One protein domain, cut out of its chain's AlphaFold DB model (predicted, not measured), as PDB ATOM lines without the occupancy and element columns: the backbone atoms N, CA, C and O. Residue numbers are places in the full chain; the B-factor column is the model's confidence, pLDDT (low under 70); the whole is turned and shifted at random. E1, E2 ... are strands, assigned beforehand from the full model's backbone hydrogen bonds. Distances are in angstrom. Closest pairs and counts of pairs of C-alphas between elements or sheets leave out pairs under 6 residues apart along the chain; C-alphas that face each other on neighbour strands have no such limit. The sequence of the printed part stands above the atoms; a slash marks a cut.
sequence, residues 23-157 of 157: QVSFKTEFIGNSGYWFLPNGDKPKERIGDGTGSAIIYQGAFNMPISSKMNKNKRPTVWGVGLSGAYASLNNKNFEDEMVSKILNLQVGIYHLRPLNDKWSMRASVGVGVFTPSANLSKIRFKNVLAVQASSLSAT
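Overview. This is residues 23 to 157 of the 157 residues of an uncharacterized protein of Dyadobacter psychrophilus (UniProt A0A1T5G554). One long, twisted sheet of six strands, E1 to E6, is curled like part of a barrel that stays open, with its edge strands E1 and E6 apart. The strands lie side by side in chain order, five of them bend along their length, and no named helix covers either face. The printed part has 135 residues, with six named strands and no named helix, in the order E1 E2 E3 E4 E5 E6 both along the chain and across the antiparallel sheet; the class is all strand. The whole is loose, with a radius of gyration of the C-alphas of 20.2 A, and the C-alphas span 62 by 42 by 25 A.

Along the chain. The longest strand, E2, holds residues 47 to 71 and measures 56.8 A from first to last C-alpha. Beside it are E1, residues 23 to 38, 40.7 A, and E3, residues 77 to 94, 49.4 A. E4 holds residues 103 to 116, 38.8 A, E5 residues 122 to 133, 33.2 A, and E6 residues 146 to 156, 29.8 A. C-alpha 23, where E1 begins, is at (115.393, 113.978, 103.069). C-alpha 71, where E2 ends, is at (125.598, 116.386, 118.009), and C-alpha 156, where E6 ends, is at (110.352, 125.539, 114.925).

Arrangement. The sheet is a meander, each strand the antiparallel neighbour of the one before, and each two strands in succession form a hairpin. E2 and E3 stand at 163 degrees between their directions; N 63 and O 84 are within hydrogen-bond range at 2.7 A. E1, an edge strand, runs antiparallel to E2 at 162 degrees, with N 27 and O 60 at 2.8 A. E3 and E4 stand at 160 degrees, with N 83 and O 110 at 2.8 A. E4 and E5 also stand at 160 degrees, with N 113 and O 125 at 2.7 A. E6, the other edge strand, runs antiparallel to E5 at 157 degrees, with N 124 and O 154 at 2.9 A. E2 bends by 102 degrees at residue 51 and E1 by 76 degrees at residue 35. From edge to edge the strands' lines turn by 72 degrees and the way across the sheet by 96 degrees.

Size, cuts and confidence. The two C-alphas farthest apart, those of Lys 73 and Glu 97, are 62.9 A from each other. The printed part has no cut and ends at the chain's last residue, 157. The link from E5 to E6, residues 134 to 145, is long; E2 to E3 and E4 to E5 are tight, and E1 to E2 and E3 to E4 are short. The mean pLDDT of the printed part is 70.5, and 62 residues are under 70: 32 to 55, 91 to 103 and 133 to 157.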
ATOM      1  N   GLN A  23     116.824 113.680 103.077       76.31
ATOM      2  CA  GLN A  23     115.393 113.978 103.069       76.31
ATOM      3  C   GLN A  23     114.940 114.252 101.637       76.31
ATOM      4  O   GLN A  23     115.350 115.240 101.027       76.31
ATOM      5  N   VAL A  24     114.048 113.405 101.130       82.00
ATOM      6  CA  VAL A  24     113.361 113.604  99.851       82.00
ATOM      7  C   VAL A  24     111.908 113.953 100.144       82.00
ATOM      8  O   VAL A  24     111.255 113.273 100.929       82.00
ATOM      9  N   SER A  25     111.397 115.019  99.538       81.88
ATOM     10  CA  SER A  25     109.993 115.410  99.641       81.88
ATOM     11  C   SER A  25     109.404 115.614  98.258       81.88
ATOM     12  O   SER A  25     109.992 116.310  97.430       81.88
ATOM     13  N   PHE A  26     108.223 115.056  98.042       86.25
ATOM     14  CA  PHE A  26     107.434 115.262  96.840       86.25
ATOM     15  C   PHE A  26     106.028 115.692  97.250       86.25
ATOM     16  O   PHE A  26     105.436 115.091  98.146       86.25
ATOM     17  N   LYS A  27     105.513 116.751  96.632       83.62
ATOM     18  CA  LYS A  27     104.195 117.311  96.923       83.62
ATOM     19  C   LYS A  27     103.497 117.649  95.616       83.62
ATOM     20  O   LYS A  27     104.090 118.275  94.745       83.62
ATOM     21  N   THR A  28     102.231 117.275  95.510       81.69
ATOM     22  CA  THR A  28     101.368 117.682  94.403       81.69
ATOM     23  C   THR A  28     100.218 118.489  94.977       81.69
ATOM     24  O   THR A  28      99.553 118.037  95.906       81.69
ATOM     25  N   GLU A  29      99.986 119.677  94.440       78.19
ATOM     26  CA  GLU A  29      98.870 120.538  94.807       78.19
ATOM     27  C   GLU A  29      97.965 120.732  93.597       78.19
ATOM     28  O   GLU A  29      98.427 121.010  92.490       78.19
ATOM     29  N   PHE A  30      96.663 120.580  93.818       78.06
ATOM     30  CA  PHE A  30      95.642 120.855  92.822       78.06
ATOM     31  C   PHE A  30      94.846 122.078  93.264       78.06
ATOM     32  O   PHE A  30      94.193 122.059  94.307       78.06
ATOM     33  N   ILE A  31      94.900 123.139  92.468       75.50
ATOM     34  CA  ILE A  31      94.061 124.322  92.620       75.50
ATOM     35  C   ILE A  31      92.882 124.145  91.667       75.50
ATOM     36  O   ILE A  31      93.037 124.180  90.442       75.50
ATOM     37  N   GLY A  32      91.717 123.894  92.264       58.53
ATOM     38  CA  GLY A  32      90.466 123.649  91.557       58.53
ATOM     39  C   GLY A  32      89.990 124.846  90.746       58.53
ATOM     40  O   GLY A  32      90.419 125.980  90.952       58.53
ATOM     41  N   ASN A  33      89.087 124.563  89.808       62.53
ATOM     42  CA  ASN A  33      88.611 125.549  88.854       62.53
ATOM     43  C   ASN A  33      87.880 126.689  89.575       62.53
ATOM     44  O   ASN A  33      86.818 126.471  90.158       62.53
ATOM     45  N   SER A  34      88.445 127.892  89.540       60.31
ATOM     46  CA  SER A  34      87.827 129.081  90.129       60.31
ATOM     47  C   SER A  34      87.707 130.183  89.084       60.31
ATOM     48  O   SER A  34      88.540 130.302  88.184       60.31
ATOM     49  N   GLY A  35      86.611 130.940  89.159       57.53
ATOM     50  CA  GLY A  35      86.428 132.126  88.329       57.53
ATOM     51  C   GLY A  35      87.399 133.218  88.763       57.53
ATOM     52  O   GLY A  35      87.632 133.395  89.961       57.53
ATOM     53  N   TYR A  36      87.959 133.947  87.803       55.56
ATOM     54  CA  TYR A  36      88.814 135.088  88.109       55.56
ATOM     55  C   TYR A  36      87.964 136.289  88.531       55.56
ATOM     56  O   TYR A  36      87.001 136.658  87.858       55.56
ATOM     57  N   TRP A  37      88.328 136.902  89.656       62.66
ATOM     58  CA  TRP A  37      87.661 138.085  90.192       62.66
ATOM     59  C   TRP A  37      88.611 139.270  90.112       62.66
ATOM     60  O   TRP A  37      89.730 139.213  90.624       62.66
ATOM     61  N   PHE A  38      88.159 140.348  89.491       62.25
ATOM     62  CA  PHE A  38      88.800 141.641  89.579       62.25
ATOM     63  C   PHE A  38      88.442 142.256  90.932       62.25
ATOM     64  O   PHE A  38      87.266 142.341  91.299       62.25
ATOM     65  N   LEU A  39      89.458 142.661  91.690       63.97
ATOM     66  CA  LEU A  39      89.284 143.516  92.858       63.97
ATOM     67  C   LEU A  39      89.729 144.928  92.462       63.97
ATOM     68  O   LEU A  39      90.935 145.178  92.406       63.97
ATOM     69  N   PRO A  40      88.796 145.848  92.163       62.00
ATOM     70  CA  PRO A  40      89.139 147.253  92.008       62.00
ATOM     71  C   PRO A  40      89.669 147.812  93.337       62.00
ATOM     72  O   PRO A  40      89.247 147.381  94.408       62.00
ATOM     73  N   ASN A  41      90.543 148.820  93.289       56.44
ATOM     74  CA  ASN A  41      90.901 149.578  94.492       56.44
ATOM     75  C   ASN A  41      89.658 150.314  95.049       56.44
ATOM     76  O   ASN A  41      88.987 151.033  94.304       56.44
ATOM     77  N   GLY A  42      89.388 150.171  96.356       63.31
ATOM     78  CA  GLY A  42      88.279 150.816  97.086       63.31
ATOM     79  C   GLY A  42      87.113 149.876  97.440       63.31
ATOM     80  O   GLY A  42      87.178 148.681  97.170       63.31
ATOM     81  N   ASP A  43      86.028 150.415  98.013       61.00
ATOM     82  CA  ASP A  43      84.820 149.679  98.464       61.00
ATOM     83  C   ASP A  43      83.945 149.115  97.320       61.00
ATOM     84  O   ASP A  43      82.747 148.869  97.481       61.00
ATOM     85  N   LYS A  44      84.510 148.934  96.122       58.97
ATOM     86  CA  LYS A  44      83.765 148.427  94.968       58.97
ATOM     87  C   LYS A  44      83.585 146.907  95.081       58.97
ATOM     88  O   LYS A  44      84.529 146.204  95.449       58.97
ATOM     89  N   PRO A  45      82.395 146.376  94.751       58.94
ATOM     90  CA  PRO A  45      82.147 144.941  94.791       58.94
ATOM     91  C   PRO A  45      83.063 144.202  93.807       58.94
ATOM     92  O   PRO A  45      83.401 144.718  92.742       58.94
ATOM     93  N   LYS A  46      83.469 142.983  94.182       59.12
ATOM     94  CA  LYS A  46      84.293 142.107  93.338       59.12
ATOM     95  C   LYS A  46      83.549 141.820  92.036       59.12
ATOM     96  O   LYS A  46      82.433 141.305  92.079       59.12
ATOM     97  N   GLU A  47      84.176 142.101  90.903       59.81
ATOM     98  CA  GLU A  47      83.575 141.879  89.589       59.81
ATOM     99  C   GLU A  47      84.227 140.663  88.929       59.81
ATOM    100  O   GLU A  47      85.441 140.474  89.004       59.81
ATOM    101  N   ARG A  48      83.426 139.775  88.338       52.06
ATOM    102  CA  ARG A  48      83.953 138.577  87.680       52.06
ATOM    103  C   ARG A  48      84.534 138.969  86.322       52.06
ATOM    104  O   ARG A  48      83.844 139.595  85.524       52.06
ATOM    105  N   ILE A  49      85.776 138.575  86.045       53.88
ATOM    106  CA  ILE A  49      86.414 138.798  84.740       53.88
ATOM    107  C   ILE A  49      85.884 137.733  83.767       53.88
ATOM    108  O   ILE A  49      86.484 136.671  83.606       53.88
ATOM    109  N   GLY A  50      84.716 137.996  83.174       58.81
ATOM    110  CA  GLY A  50      84.074 137.136  82.171       58.81
ATOM    111  C   GLY A  50      83.869 135.671  82.602       58.81
ATOM    112  O   GLY A  50      83.687 135.347  83.782       58.81
ATOM    113  N   ASP A  51      83.940 134.762  81.625       53.38
ATOM    114  CA  ASP A  51      83.794 133.307  81.810       53.38
ATOM    115  C   ASP A  51      85.128 132.617  82.137       53.38
ATOM    116  O   ASP A  51      85.216 131.385  82.144       53.38
ATOM    117  N   GLY A  52      86.180 133.404  82.386       54.69
ATOM    118  CA  GLY A  52      87.534 132.927  82.620       54.69
ATOM    119  C   GLY A  52      87.571 131.996  83.825       54.69
ATOM    120  O   GLY A  52      87.276 132.396  84.956       54.69
ATOM    121  N   THR A  53      87.932 130.740  83.584       56.12
ATOM    122  CA  THR A  53      88.116 129.745  84.640       56.12
ATOM    123  C   THR A  53      89.531 129.189  84.555       56.12
ATOM    124  O   THR A  53      90.041 128.901  83.467       56.12
ATOM    125  N   GLY A  54      90.196 129.131  85.707       59.28
ATOM    126  CA  GLY A  54      91.576 128.680  85.819       59.28
ATOM    127  C   GLY A  54      91.681 127.541  86.814       59.28
ATOM    128  O   GLY A  54      91.177 127.629  87.935       59.28
ATOM    129  N   SER A  55      92.370 126.483  86.406       63.56
ATOM    130  CA  SER A  55      92.847 125.435  87.310       63.56
ATOM    131  C   SER A  55      94.362 125.332  87.208       63.56
ATOM    132  O   SER A  55      94.937 125.573  86.146       63.56
ATOM    133  N   ALA A  56      95.021 124.977  88.307       70.69
ATOM    134  CA  ALA A  56      96.467 124.798  88.317       70.69
ATOM    135  C   ALA A  56      96.844 123.494  89.010       70.69
ATOM    136  O   ALA A  56      96.325 123.165  90.074       70.69
ATOM    137  N   ILE A  57      97.775 122.759  88.412       76.94
ATOM    138  CA  ILE A  57      98.395 121.585  89.024       76.94
ATOM    139  C   ILE A  57      99.851 121.928  89.285       76.94
ATOM    140  O   ILE A  57     100.580 122.270  88.356       76.94
ATOM    141  N   ILE A  58     100.277 121.845  90.539       80.69
ATOM    142  CA  ILE A  58     101.630 122.180  90.966       80.69
ATOM    143  C   ILE A  58     102.300 120.914  91.481       80.69
ATOM    144  O   ILE A  58     101.845 120.302  92.438       80.69
ATOM    145  N   TYR A  59     103.411 120.540  90.866       80.94
ATOM    146  CA  TYR A  59     104.285 119.464  91.306       80.94
ATOM    147  C   TYR A  59     105.521 120.075  91.947       80.94
ATOM    148  O   TYR A  59     106.211 120.873  91.321       80.94
ATOM    149  N   GLN A  60     105.823 119.710  93.181       84.38
ATOM    150  CA  GLN A  60     106.964 120.211  93.934       84.38
ATOM    151  C   GLN A  60     107.828 119.033  94.369       84.38
ATOM    152  O   GLN A  60     107.338 118.049  94.919       84.38
ATOM    153  N   GLY A  61     109.128 119.138  94.137       84.94
ATOM    154  CA  GLY A  61     110.125 118.184  94.598       84.94
ATOM    155  C   GLY A  61     111.219 118.912  95.361       84.94
ATOM    156  O   GLY A  61     111.656 119.985  94.952       84.94
ATOM    157  N   ALA A  62     111.690 118.331  96.458       84.81
ATOM    158  CA  ALA A  62     112.903 118.784  97.113       84.81
ATOM    159  C   ALA A  62     113.730 117.607  97.625       84.81
ATOM    160  O   ALA A  62     113.211 116.565  98.021       84.81
ATOM    161  N   PHE A  63     115.035 117.803  97.610       84.75
ATOM    162  CA  PHE A  63     116.052 116.882  98.065       84.75
ATOM    163  C   PHE A  63     117.005 117.657  98.970       84.75
ATOM    164  O   PHE A  63     117.575 118.660  98.553       84.75
ATOM    165  N   ASN A  64     117.180 117.208 100.206       85.44
ATOM    166  CA  ASN A  64     118.092 117.816 101.164       85.44
ATOM    167  C   ASN A  64     119.094 116.769 101.638       85.44
ATOM    168  O   ASN A  64     118.711 115.702 102.123       85.44
ATOM    169  N   MET A  65     120.375 117.096 101.517       85.38
ATOM    170  CA  MET A  65     121.472 116.232 101.914       85.38
ATOM    171  C   MET A  65     122.328 116.907 102.992       85.38
ATOM    172  O   MET A  65     122.996 117.908 102.712       85.38
ATOM    173  N   PRO A  66     122.375 116.344 104.209       86.06
ATOM    174  CA  PRO A  66     123.341 116.717 105.230       86.06
ATOM    175  C   PRO A  66     124.758 116.384 104.765       86.06
ATOM    176  O   PRO A  66     125.056 115.244 104.423       86.06
ATOM    177  N   ILE A  67     125.641 117.377 104.772       84.69
ATOM    178  CA  ILE A  67     127.076 117.214 104.499       84.69
ATOM    179  C   ILE A  67     127.833 116.995 105.809       84.69
ATOM    180  O   ILE A  67     128.755 116.188 105.878       84.69
ATOM    181  N   SER A  68     127.449 117.724 106.856       83.12
ATOM    182  CA  SER A  68     128.045 117.613 108.181       83.12
ATOM    183  C   SER A  68     126.949 117.640 109.231       83.12
ATOM    184  O   SER A  68     126.061 118.489 109.180       83.12
ATOM    185  N   SER A  69     127.028 116.723 110.188       85.06
ATOM    186  CA  SER A  69     126.156 116.682 111.354       85.06
ATOM    187  C   SER A  69     127.024 116.567 112.599       85.06
ATOM    188  O   SER A  69     127.887 115.695 112.683       85.06
ATOM    189  N   LYS A  70     126.827 117.473 113.557       85.69
ATOM    190  CA  LYS A  70     127.478 117.435 114.869       85.69
ATOM    191  C   LYS A  70     126.414 117.402 115.951       85.69
ATOM    192  O   LYS A  70     125.567 118.290 116.000       85.69
ATOM    193  N   MET A  71     126.479 116.423 116.845       84.62
ATOM    194  CA  MET A  71     125.598 116.386 118.009       84.62
ATOM    195  C   MET A  71     126.113 117.340 119.094       84.62
ATOM    196  O   MET A  71     127.287 117.304 119.454       84.62
ATOM    197  N   ASN A  72     125.236 118.188 119.629       80.06
ATOM    198  CA  ASN A  72     125.519 118.961 120.839       80.06
ATOM    199  C   ASN A  72     125.404 118.062 122.094       80.06
ATOM    200  O   ASN A  72     124.875 116.952 122.018       80.06
ATOM    201  N   LYS A  73     125.825 118.565 123.264       79.56
ATOM    202  CA  LYS A  73     125.730 117.914 124.587       79.56
ATOM    203  C   LYS A  73     124.337 117.331 124.876       79.56
ATOM    204  O   LYS A  73     124.235 116.260 125.458       79.56
ATOM    205  N   ASN A  74     123.281 117.972 124.369       79.62
ATOM    206  CA  ASN A  74     121.886 117.542 124.544       79.62
ATOM    207  C   ASN A  74     121.403 116.572 123.442       79.62
ATOM    208  O   ASN A  74     120.207 116.489 123.181       79.62
ATOM    209  N   LYS A  75     122.318 115.884 122.737       81.38
ATOM    210  CA  LYS A  75     122.036 114.980 121.599       81.38
ATOM    211  C   LYS A  75     121.225 115.625 120.460       81.38
ATOM    212  O   LYS A  75     120.545 114.939 119.706       81.38
ATOM    213  N   ARG A  76     121.326 116.949 120.306       80.69
ATOM    214  CA  ARG A  76     120.658 117.697 119.229       80.69
ATOM    215  C   ARG A  76     121.596 117.916 118.044       80.69
ATOM    216  O   ARG A  76     122.718 118.379 118.270       80.69
ATOM    217  N   PRO A  77     121.158 117.638 116.807       84.44
ATOM    218  CA  PRO A  77     122.014 117.754 115.639       84.44
ATOM    219  C   PRO A  77     122.152 119.214 115.193       84.44
ATOM    220  O   PRO A  77     121.173 119.927 114.987       84.44
ATOM    221  N   THR A  78     123.392 119.653 115.014       88.19
ATOM    222  CA  THR A  78     123.754 120.844 114.243       88.19
ATOM    223  C   THR A  78     124.172 120.376 112.861       88.19
ATOM    224  O   THR A  78     125.147 119.635 112.737       88.19
ATOM    225  N   VAL A  79     123.434 120.786 111.833       89.19
ATOM    226  CA  VAL A  79     123.578 120.258 110.477       89.19
ATOM    227  C   VAL A  79     123.979 121.362 109.513       89.19
ATOM    228  O   VAL A  79     123.417 122.453 109.524       89.19
ATOM    229  N   TRP A  80     124.932 121.054 108.646       90.12
ATOM    230  CA  TRP A  80     125.171 121.772 107.403       90.12
ATOM    231  C   TRP A  80     124.829 120.847 106.252       90.12
ATOM    232  O   TRP A  80     125.249 119.688 106.250       90.12
ATOM    233  N   GLY A  81     124.080 121.340 105.278       89.25
ATOM    234  CA  GLY A  81     123.688 120.540 104.132       89.25
ATOM    235  C   GLY A  81     123.448 121.360 102.883       89.25
ATOM    236  O   GLY A  81     123.514 122.588 102.891       89.25
ATOM    237  N   VAL A  82     123.183 120.641 101.803       88.81
ATOM    238  CA  VAL A  82     122.782 121.195 100.512       88.81
ATOM    239  C   VAL A  82     121.359 120.774 100.202       88.81
ATOM    240  O   VAL A  82     120.969 119.636 100.452       88.81
ATOM    241  N   GLY A  83     120.584 121.709  99.674       87.69
ATOM    242  CA  GLY A  83     119.218 121.505  99.231       87.69
ATOM    243  C   GLY A  83     119.108 121.736  97.732       87.69
ATOM    244  O   GLY A  83     119.671 122.690  97.196       87.69
ATOM    245  N   LEU A  84     118.365 120.867  97.068       86.81
ATOM    246  CA  LEU A  84     117.877 121.026  95.708       86.81
ATOM    247  C   LEU A  84     116.355 121.043  95.793       86.81
ATOM    248  O   LEU A  84     115.771 120.155  96.407       86.81
ATOM    249  N   SER A  85     115.692 122.025  95.202       84.00
ATOM    250  CA  SER A  85     114.235 122.041  95.121       84.00
ATOM    251  C   SER A  85     113.767 122.515  93.760       84.00
ATOM    252  O   SER A  85     114.481 123.190  93.022       84.00
ATOM    253  N   GLY A  86     112.563 122.113  93.392       84.00
ATOM    254  CA  GLY A  86     111.943 122.533  92.158       84.00
ATOM    255  C   GLY A  86     110.435 122.455  92.255       84.00
ATOM    256  O   GLY A  86     109.892 121.562  92.900       84.00
ATOM    257  N   ALA A  87     109.764 123.393  91.603       82.06
ATOM    258  CA  ALA A  87     108.320 123.400  91.466       82.06
ATOM    259  C   ALA A  87     107.948 123.584  89.995       82.06
ATOM    260  O   ALA A  87     108.440 124.488  89.327       82.06
ATOM    261  N   TYR A  88     107.074 122.722  89.499       78.31
ATOM    262  CA  TYR A  88     106.491 122.779  88.174       78.31
ATOM    263  C   TYR A  88     104.988 122.996  88.314       78.31
ATOM    264  O   TYR A  88     104.265 122.098  88.737       78.31
ATOM    265  N   ALA A  89     104.518 124.190  87.968       77.50
ATOM    266  CA  ALA A  89     103.102 124.507  87.901       77.50
ATOM    267  C   ALA A  89     102.630 124.474  86.447       77.50
ATOM    268  O   ALA A  89     103.190 125.151  85.585       77.50
ATOM    269  N   SER A  90     101.583 123.701  86.186       71.12
ATOM    270  CA  SER A  90     100.833 123.704  84.937       71.12
ATOM    271  C   SER A  90      99.520 124.433  85.179       71.12
ATOM    272  O   SER A  90      98.700 123.963  85.967       71.12
ATOM    273  N   LEU A  91      99.326 125.568  84.515       69.12
ATOM    274  CA  LEU A  91      98.094 126.346  84.576       69.12
ATOM    275  C   LEU A  91      97.258 126.042  83.335       69.12
ATOM    276  O   LEU A  91      97.748 126.119  82.209       69.12
ATOM    277  N   ASN A  92      96.003 125.669  83.552       61.75
ATOM    278  CA  ASN A  92      95.024 125.426  82.508       61.75
ATOM    279  C   ASN A  92      93.976 126.539  82.580       61.75
ATOM    280  O   ASN A  92      93.004 126.438  83.334       61.75
ATOM    281  N   ASN A  93      94.231 127.607  81.828       59.25
ATOM    282  CA  ASN A  93      93.362 128.775  81.741       59.25
ATOM    283  C   ASN A  93      92.532 128.661  80.462       59.25
ATOM    284  O   ASN A  93      93.088 128.490  79.377       59.25
ATOM    285  N   LYS A  94      91.207 128.727  80.590       55.53
ATOM    286  CA  LYS A  94      90.270 128.723  79.459       55.53
ATOM    287  C   LYS A  94      89.610 130.100  79.339       55.53
ATOM    288  O   LYS A  94      89.337 130.716  80.365       55.53
ATOM    289  N   ASN A  95      89.321 130.531  78.108       51.59
ATOM    290  CA  ASN A  95      88.658 131.803  77.766       51.59
ATOM    291  C   ASN A  95      89.438 133.076  78.151       51.59
ATOM    292  O   ASN A  95      88.868 134.003  78.718       51.59
ATOM    293  N   PHE A  96      90.731 133.131  77.822       52.53
ATOM    294  CA  PHE A  96      91.523 134.366  77.868       52.53
ATOM    295  C   PHE A  96      91.960 134.754  76.452       52.53
ATOM    296  O   PHE A  96      92.380 133.880  75.695       52.53
ATOM    297  N   GLU A  97      91.832 136.037  76.097       46.88
ATOM    298  CA  GLU A  97      92.171 136.569  74.762       46.88
ATOM    299  C   GLU A  97      93.688 136.725  74.529       46.88
ATOM    300  O   GLU A  97      94.127 136.720  73.383       46.88
ATOM    301  N   ASP A  98      94.494 136.773  75.598       50.12
ATOM    302  CA  ASP A  98      95.960 136.899  75.553       50.12
ATOM    303  C   ASP A  98      96.690 135.603  75.972       50.12
ATOM    304  O   ASP A  98      96.190 134.819  76.786       50.12
ATOM    305  N   GLU A  99      97.921 135.400  75.472       50.31
ATOM    306  CA  GLU A  99      98.824 134.301  75.870       50.31
ATOM    307  C   GLU A  99      99.197 134.387  77.367       50.31
ATOM    308  O   GLU A  99     100.236 134.917  77.764       50.31
ATOM    309  N   MET A 100      98.358 133.829  78.242       53.00
ATOM    310  CA  MET A 100      98.696 133.665  79.656       53.00
ATOM    311  C   MET A 100      99.745 132.566  79.859       53.00
ATOM    312  O   MET A 100      99.679 131.481  79.273       53.00
ATOM    313  N   VAL A 101     100.682 132.822  80.781       56.19
ATOM    314  CA  VAL A 101     101.741 131.885  81.184       56.19
ATOM    315  C   VAL A 101     101.136 130.539  81.591       56.19
ATOM    316  O   VAL A 101     100.546 130.400  82.660       56.19
ATOM    317  N   SER A 102     101.304 129.529  80.740       61.75
ATOM    318  CA  SER A 102     100.664 128.221  80.931       61.75
ATOM    319  C   SER A 102     101.511 127.260  81.774       61.75
ATOM    320  O   SER A 102     101.012 126.253  82.275       61.75
ATOM    321  N   LYS A 103     102.815 127.529  81.920       67.44
ATOM    322  CA  LYS A 103     103.757 126.670  82.652       67.44
ATOM    323  C   LYS A 103     104.762 127.512  83.418       67.44
ATOM    324  O   LYS A 103     105.427 128.356  82.832       67.44
ATOM    325  N   ILE A 104     104.932 127.238  84.704       73.06
ATOM    326  CA  ILE A 104     105.937 127.892  85.542       73.06
ATOM    327  C   ILE A 104     106.859 126.810  86.083       73.06
ATOM    328  O   ILE A 104     106.411 125.874  86.740       73.06
ATOM    329  N   LEU A 105     108.150 126.941  85.805       75.31
ATOM    330  CA  LEU A 105     109.187 126.090  86.367       75.31
ATOM    331  C   LEU A 105     110.084 126.929  87.273       75.31
ATOM    332  O   LEU A 105     110.703 127.902  86.838       75.31
ATOM    333  N   ASN A 106     110.176 126.509  88.523       79.38
ATOM    334  CA  ASN A 106     111.122 126.979  89.512       79.38
ATOM    335  C   ASN A 106     112.123 125.854  89.785       79.38
ATOM    336  O   ASN A 106     111.718 124.721  90.028       79.38
ATOM    337  N   LEU A 107     113.412 126.170  89.751       81.44
ATOM    338  CA  LEU A 107     114.484 125.289  90.206       81.44
ATOM    339  C   LEU A 107     115.404 126.076  91.126       81.44
ATOM    340  O   LEU A 107     115.798 127.191  90.794       81.44
ATOM    341  N   GLN A 108     115.765 125.503  92.265       82.94
ATOM    342  CA  GLN A 108     116.570 126.143  93.294       82.94
ATOM    343  C   GLN A 108     117.623 125.174  93.823       82.94
ATOM    344  O   GLN A 108     117.382 123.980  93.997       82.94
ATOM    345  N   VAL A 109     118.806 125.711  94.093       85.88
ATOM    346  CA  VAL A 109     119.887 125.009  94.780       85.88
ATOM    347  C   VAL A 109     120.461 125.923  95.845       85.88
ATOM    348  O   VAL A 109     120.654 127.115  95.613       85.88
ATOM    349  N   GLY A 110     120.752 125.379  97.018       88.12
ATOM    350  CA  GLY A 110     121.292 126.168  98.112       88.12
ATOM    351  C   GLY A 110     121.993 125.340  99.166       88.12
ATOM    352  O   GLY A 110     121.956 124.111  99.160       88.12
ATOM    353  N   ILE A 111     122.628 126.049 100.086       88.50
ATOM    354  CA  ILE A 111     123.152 125.499 101.329       88.50
ATOM    355  C   ILE A 111     122.194 125.848 102.464       88.50
ATOM    356  O   ILE A 111     121.575 126.914 102.470       88.50
ATOM    357  N   TYR A 112     122.082 124.958 103.440       88.56
ATOM    358  CA  TYR A 112     121.320 125.198 104.654       88.56
ATOM    359  C   TYR A 112     122.144 124.868 105.895       88.56
ATOM    360  O   TYR A 112     122.959 123.943 105.913       88.56
ATOM    361  N   HIS A 113     121.887 125.626 106.949       89.38
ATOM    362  CA  HIS A 113     122.414 125.443 108.281       89.38
ATOM    363  C   HIS A 113     121.253 125.271 109.261       89.38
ATOM    364  O   HIS A 113     120.379 126.128 109.358       89.38
ATOM    365  N   LEU A 114     121.238 124.163 109.991       88.50
ATOM    366  CA  LEU A 114     120.309 123.897 111.082       88.50
ATOM    367  C   LEU A 114     121.092 123.896 112.393       88.50
ATOM    368  O   LEU A 114     122.065 123.154 112.528       88.50
ATOM    369  N   ARG A 115     120.648 124.680 113.374       88.00
ATOM    370  CA  ARG A 115     121.252 124.727 114.703       88.00
ATOM    371  C   ARG A 115     120.179 124.778 115.796       88.00
ATOM    372  O   ARG A 115     119.275 125.608 115.713       88.00
ATOM    373  N   PRO A 116     120.292 123.959 116.853       85.56
ATOM    374  CA  PRO A 116     119.466 124.113 118.043       85.56
ATOM    375  C   PRO A 116     119.853 125.402 118.788       85.56
ATOM    376  O   PRO A 116     121.032 125.626 119.068       85.56
ATOM    377  N   LEU A 117     118.870 126.247 119.107       85.12
ATOM    378  CA  LEU A 117     119.059 127.463 119.909       85.12
ATOM    379  C   LEU A 117     118.964 127.150 121.407       85.12
ATOM    380  O   LEU A 117     119.762 127.644 122.197       85.12
ATOM    381  N   ASN A 118     118.005 126.306 121.788       82.56
ATOM    382  CA  ASN A 118     117.807 125.817 123.151       82.56
ATOM    383  C   ASN A 118     117.089 124.447 123.130       82.56
ATOM    384  O   ASN A 118     116.965 123.803 122.082       82.56
ATOM    385  N   ASP A 119     116.599 123.999 124.287       81.31
ATOM    386  CA  ASP A 119     115.915 122.709 124.444       81.31
ATOM    387  C   ASP A 119     114.505 122.654 123.841       81.31
ATOM    388  O   ASP A 119     113.882 121.598 123.813       81.31
ATOM    389  N   LYS A 120     113.985 123.753 123.307       83.81
ATOM    390  CA  LYS A 120     112.670 123.789 122.657       83.81
ATOM    391  C   LYS A 120     112.704 124.384 121.262       83.81
ATOM    392  O   LYS A 120     111.713 124.297 120.578       83.81
ATOM    393  N   TRP A 121     113.807 124.986 120.836       84.44
ATOM    394  CA  TRP A 121     113.840 125.759 119.602       84.44
ATOM    395  C   TRP A 121     115.046 125.398 118.754       84.44
ATOM    396  O   TRP A 121     116.179 125.329 119.244       84.44
ATOM    397  N   SER A 122     114.803 125.229 117.457       83.19
ATOM    398  CA  SER A 122     115.850 125.104 116.444       83.19
ATOM    399  C   SER A 122     115.676 126.160 115.369       83.19
ATOM    400  O   SER A 122     114.562 126.447 114.940       83.19
ATOM    401  N   MET A 123     116.795 126.718 114.919       87.88
ATOM    402  CA  MET A 123     116.858 127.652 113.807       87.88
ATOM    403  C   MET A 123     117.391 126.930 112.578       87.88
ATOM    404  O   MET A 123     118.446 126.296 112.628       87.88
ATOM    405  N   ARG A 124     116.690 127.065 111.455       88.00
ATOM    406  CA  ARG A 124     117.204 126.733 110.128       88.00
ATOM    407  C   ARG A 124     117.419 128.023 109.354       88.00
ATOM    408  O   ARG A 124     116.490 128.813 109.266       88.00
ATOM    409  N   ALA A 125     118.601 128.203 108.786       88.06
ATOM    410  CA  ALA A 125     118.918 129.245 107.821       88.06
ATOM    411  C   ALA A 125     119.330 128.593 106.499       88.06
ATOM    412  O   ALA A 125     120.050 127.598 106.511       88.06
ATOM    413  N   SER A 126     118.918 129.137 105.364       85.00
ATOM    414  CA  SER A 126     119.403 128.689 104.055       85.00
ATOM    415  C   SER A 126     119.660 129.849 103.122       85.00
ATOM    416  O   SER A 126     118.960 130.855 103.184       85.00
ATOM    417  N   VAL A 127     120.664 129.684 102.262       87.44
ATOM    418  CA  VAL A 127     120.982 130.602 101.171       87.44
ATOM    419  C   VAL A 127     121.168 129.808  99.888       87.44
ATOM    420  O   VAL A 127     121.848 128.780  99.869       87.44
ATOM    421  N   GLY A 128     120.550 130.267  98.808       82.56
ATOM    422  CA  GLY A 128     120.608 129.572  97.532       82.56
ATOM    423  C   GLY A 128     120.310 130.467  96.347       82.56
ATOM    424  O   GLY A 128     119.896 131.615  96.496       82.56
ATOM    425  N   VAL A 129     120.528 129.901  95.167       81.56
ATOM    426  CA  VAL A 129     120.212 130.516  93.883       81.56
ATOM    427  C   VAL A 129     119.066 129.766  93.222       81.56
ATOM    428  O   VAL A 129     119.025 128.533  93.211       81.56
ATOM    429  N   GLY A 130     118.132 130.534  92.673       76.50
ATOM    430  CA  GLY A 130     116.957 130.029  91.982       76.50
ATOM    431  C   GLY A 130     116.862 130.530  90.550       76.50
ATOM    432  O   GLY A 130     117.182 131.681  90.249       76.50
ATOM    433  N   VAL A 131     116.366 129.667  89.672       74.12
ATOM    434  CA  VAL A 131     115.926 130.021  88.328       74.12
ATOM    435  C   VAL A 131     114.413 129.880  88.277       74.12
ATOM    436  O   VAL A 131     113.860 128.829  88.604       74.12
ATOM    437  N   PHE A 132     113.755 130.944  87.834       70.75
ATOM    438  CA  PHE A 132     112.319 130.987  87.600       70.75
ATOM    439  C   PHE A 132     112.104 131.184  86.106       70.75
ATOM    440  O   PHE A 132     112.619 132.136  85.521       70.75
ATOM    441  N   THR A 133     111.379 130.268  85.470       66.81
ATOM    442  CA  THR A 133     111.098 130.348  84.037       66.81
ATOM    443  C   THR A 133     109.618 130.125  83.743       66.81
ATOM    444  O   THR A 133     109.047 129.149  84.232       66.81
ATOM    445  N   PRO A 134     109.001 130.962  82.891       58.25
ATOM    446  CA  PRO A 134     107.631 130.771  82.408       58.25
ATOM    447  C   PRO A 134     107.543 129.724  81.276       58.25
ATOM    448  O   PRO A 134     106.612 129.729  80.479       58.25
ATOM    449  N   SER A 135     108.540 128.840  81.141       58.41
ATOM    450  CA  SER A 135     108.543 127.788  80.121       58.41
ATOM    451  C   SER A 135     109.273 126.549  80.634       58.41
ATOM    452  O   SER A 135     110.360 126.664  81.191       58.41
ATOM    453  N   ALA A 136     108.730 125.354  80.388       52.03
ATOM    454  CA  ALA A 136     109.304 124.070  80.823       52.03
ATOM    455  C   ALA A 136     110.598 123.662  80.080       52.03
ATOM    456  O   ALA A 136     111.037 122.516  80.155       52.03
ATOM    457  N   ASN A 137     111.193 124.571  79.303       52.09
ATOM    458  CA  ASN A 137     112.294 124.260  78.408       52.09
ATOM    459  C   ASN A 137     113.639 124.576  79.083       52.09
ATOM    460  O   ASN A 137     114.193 125.666  78.936       52.09
ATOM    461  N   LEU A 138     114.169 123.589  79.814       51.38
ATOM    462  CA  LEU A 138     115.447 123.659  80.540       51.38
ATOM    463  C   LEU A 138     116.628 124.094  79.652       51.38
ATOM    464  O   LEU A 138     117.568 124.724  80.130       51.38
ATOM    465  N   SER A 139     116.560 123.816  78.347       47.19
ATOM    466  CA  SER A 139     117.606 124.147  77.369       47.19
ATOM    467  C   SER A 139     117.701 125.651  77.052       47.19
ATOM    468  O   SER A 139     118.723 126.123  76.557       47.19
ATOM    469  N   LYS A 140     116.655 126.436  77.361       51.69
ATOM    470  CA  LYS A 140     116.637 127.901  77.173       51.69
ATOM    471  C   LYS A 140     117.061 128.682  78.425       51.69
ATOM    472  O   LYS A 140     117.107 129.913  78.383       51.69
ATOM    473  N   ILE A 141     117.407 128.003  79.524       51.44
ATOM    474  CA  ILE A 141     117.876 128.644  80.757       51.44
ATOM    475  C   ILE A 141     119.262 129.261  80.513       51.44
ATOM    476  O   ILE A 141     120.274 128.569  80.421       51.44
ATOM    477  N   ARG A 142     119.313 130.593  80.394       51.47
ATOM    478  CA  ARG A 142     120.552 131.387  80.329       51.47
ATOM    479  C   ARG A 142     120.823 132.007  81.705       51.47
ATOM    480  O   ARG A 142     119.883 132.296  82.435       51.47
ATOM    481  N   PHE A 143     122.090 132.282  82.034       50.41
ATOM    482  CA  PHE A 143     122.510 132.925  83.303       50.41
ATOM    483  C   PHE A 143     121.788 134.256  83.602       50.41
ATOM    484  O   PHE A 143     121.700 134.670  84.747       50.41
ATOM    485  N   LYS A 144     121.226 134.893  82.566       50.31
ATOM    486  CA  LYS A 144     120.409 136.113  82.640       50.31
ATOM    487  C   LYS A 144     119.045 135.909  83.328       50.31
ATOM    488  O   LYS A 144     118.403 136.887  83.675       50.31
ATOM    489  N   ASN A 145     118.620 134.658  83.523       49.78
ATOM    490  CA  ASN A 145     117.349 134.283  84.157       49.78
ATOM    491  C   ASN A 145     117.522 133.881  85.638       49.78
ATOM    492  O   ASN A 145     116.576 133.403  86.265       49.78
ATOM    493  N   VAL A 146     118.735 134.010  86.192       51.84
ATOM    494  CA  VAL A 146     119.007 133.811  87.622       51.84
ATOM    495  C   VAL A 146     118.584 135.090  88.336       51.84
ATOM    496  O   VAL A 146     119.301 136.084  88.301       51.84
ATOM    497  N   LEU A 147     117.389 135.086  88.921       53.31
ATOM    498  CA  LEU A 147     116.778 136.293  89.490       53.31
ATOM    499  C   LEU A 147     116.700 136.279  91.018       53.31
ATOM    500  O   LEU A 147     116.368 137.300  91.610       53.31
ATOM    501  N   ALA A 148     116.999 135.158  91.673       50.44
ATOM    502  CA  ALA A 148     116.698 135.018  93.090       50.44
ATOM    503  C   ALA A 148     117.882 134.479  93.888       50.44
ATOM    504  O   ALA A 148     118.295 133.332  93.710       50.44
ATOM    505  N   VAL A 149     118.356 135.308  94.815       54.19
ATOM    506  CA  VAL A 149     119.011 134.852  96.039       54.19
ATOM    507  C   VAL A 149     117.892 134.615  97.049       54.19
ATOM    508  O   VAL A 149     117.230 135.562  97.467       54.19
ATOM    509  N   GLN A 150     117.628 133.358  97.402       51.88
ATOM    510  CA  GLN A 150     116.657 133.037  98.450       51.88
ATOM    511  C   GLN A 150     117.399 132.900  99.775       51.88
ATOM    512  O   GLN A 150     118.249 132.020  99.912       51.88
ATOM    513  N   ALA A 151     117.055 133.753 100.738       55.38
ATOM    514  CA  ALA A 151     117.408 133.593 102.141       55.38
ATOM    515  C   ALA A 151     116.138 133.241 102.922       55.38
ATOM    516  O   ALA A 151     115.141 133.957 102.832       55.38
ATOM    517  N   SER A 152     116.143 132.135 103.661       59.84
ATOM    518  CA  SER A 152     114.999 131.729 104.485       59.84
ATOM    519  C   SER A 152     115.452 131.326 105.881       59.84
ATOM    520  O   SER A 152     116.459 130.633 106.043       59.84
ATOM    521  N   SER A 153     114.715 131.793 106.893       47.47
ATOM    522  CA  SER A 153     114.907 131.428 108.296       47.47
ATOM    523  C   SER A 153     113.627 130.817 108.858       47.47
ATOM    524  O   SER A 153     112.590 131.476 108.855       47.47
ATOM    525  N   LEU A 154     113.690 129.580 109.352       59.09
ATOM    526  CA  LEU A 154     112.570 128.918 110.021       59.09
ATOM    527  C   LEU A 154     112.971 128.573 111.458       59.09
ATOM    528  O   LEU A 154     113.956 127.861 111.667       59.09
ATOM    529  N   SER A 155     112.211 129.069 112.433       49.28
ATOM    530  CA  SER A 155     112.303 128.660 113.837       49.28
ATOM    531  C   SER A 155     111.123 127.752 114.174       49.28
ATOM    532  O   SER A 155     109.981 128.202 114.112       49.28
ATOM    533  N   ALA A 156     111.386 126.492 114.513       52.44
ATOM    534  CA  ALA A 156     110.352 125.539 114.925       52.44
ATOM    535  C   ALA A 156     110.576 125.072 116.374       52.44
ATOM    536  O   ALA A 156     111.732 124.968 116.811       52.44
ATOM    537  N   THR A 157     109.457 124.834 117.070       44.88
ATOM    538  CA  THR A 157     109.336 124.178 118.386       44.88
ATOM    539  C   THR A 157     109.517 122.672 118.320       44.88
ATOM    540  O   THR A 157     109.008 122.088 117.337       44.88
TER     541      THR A 157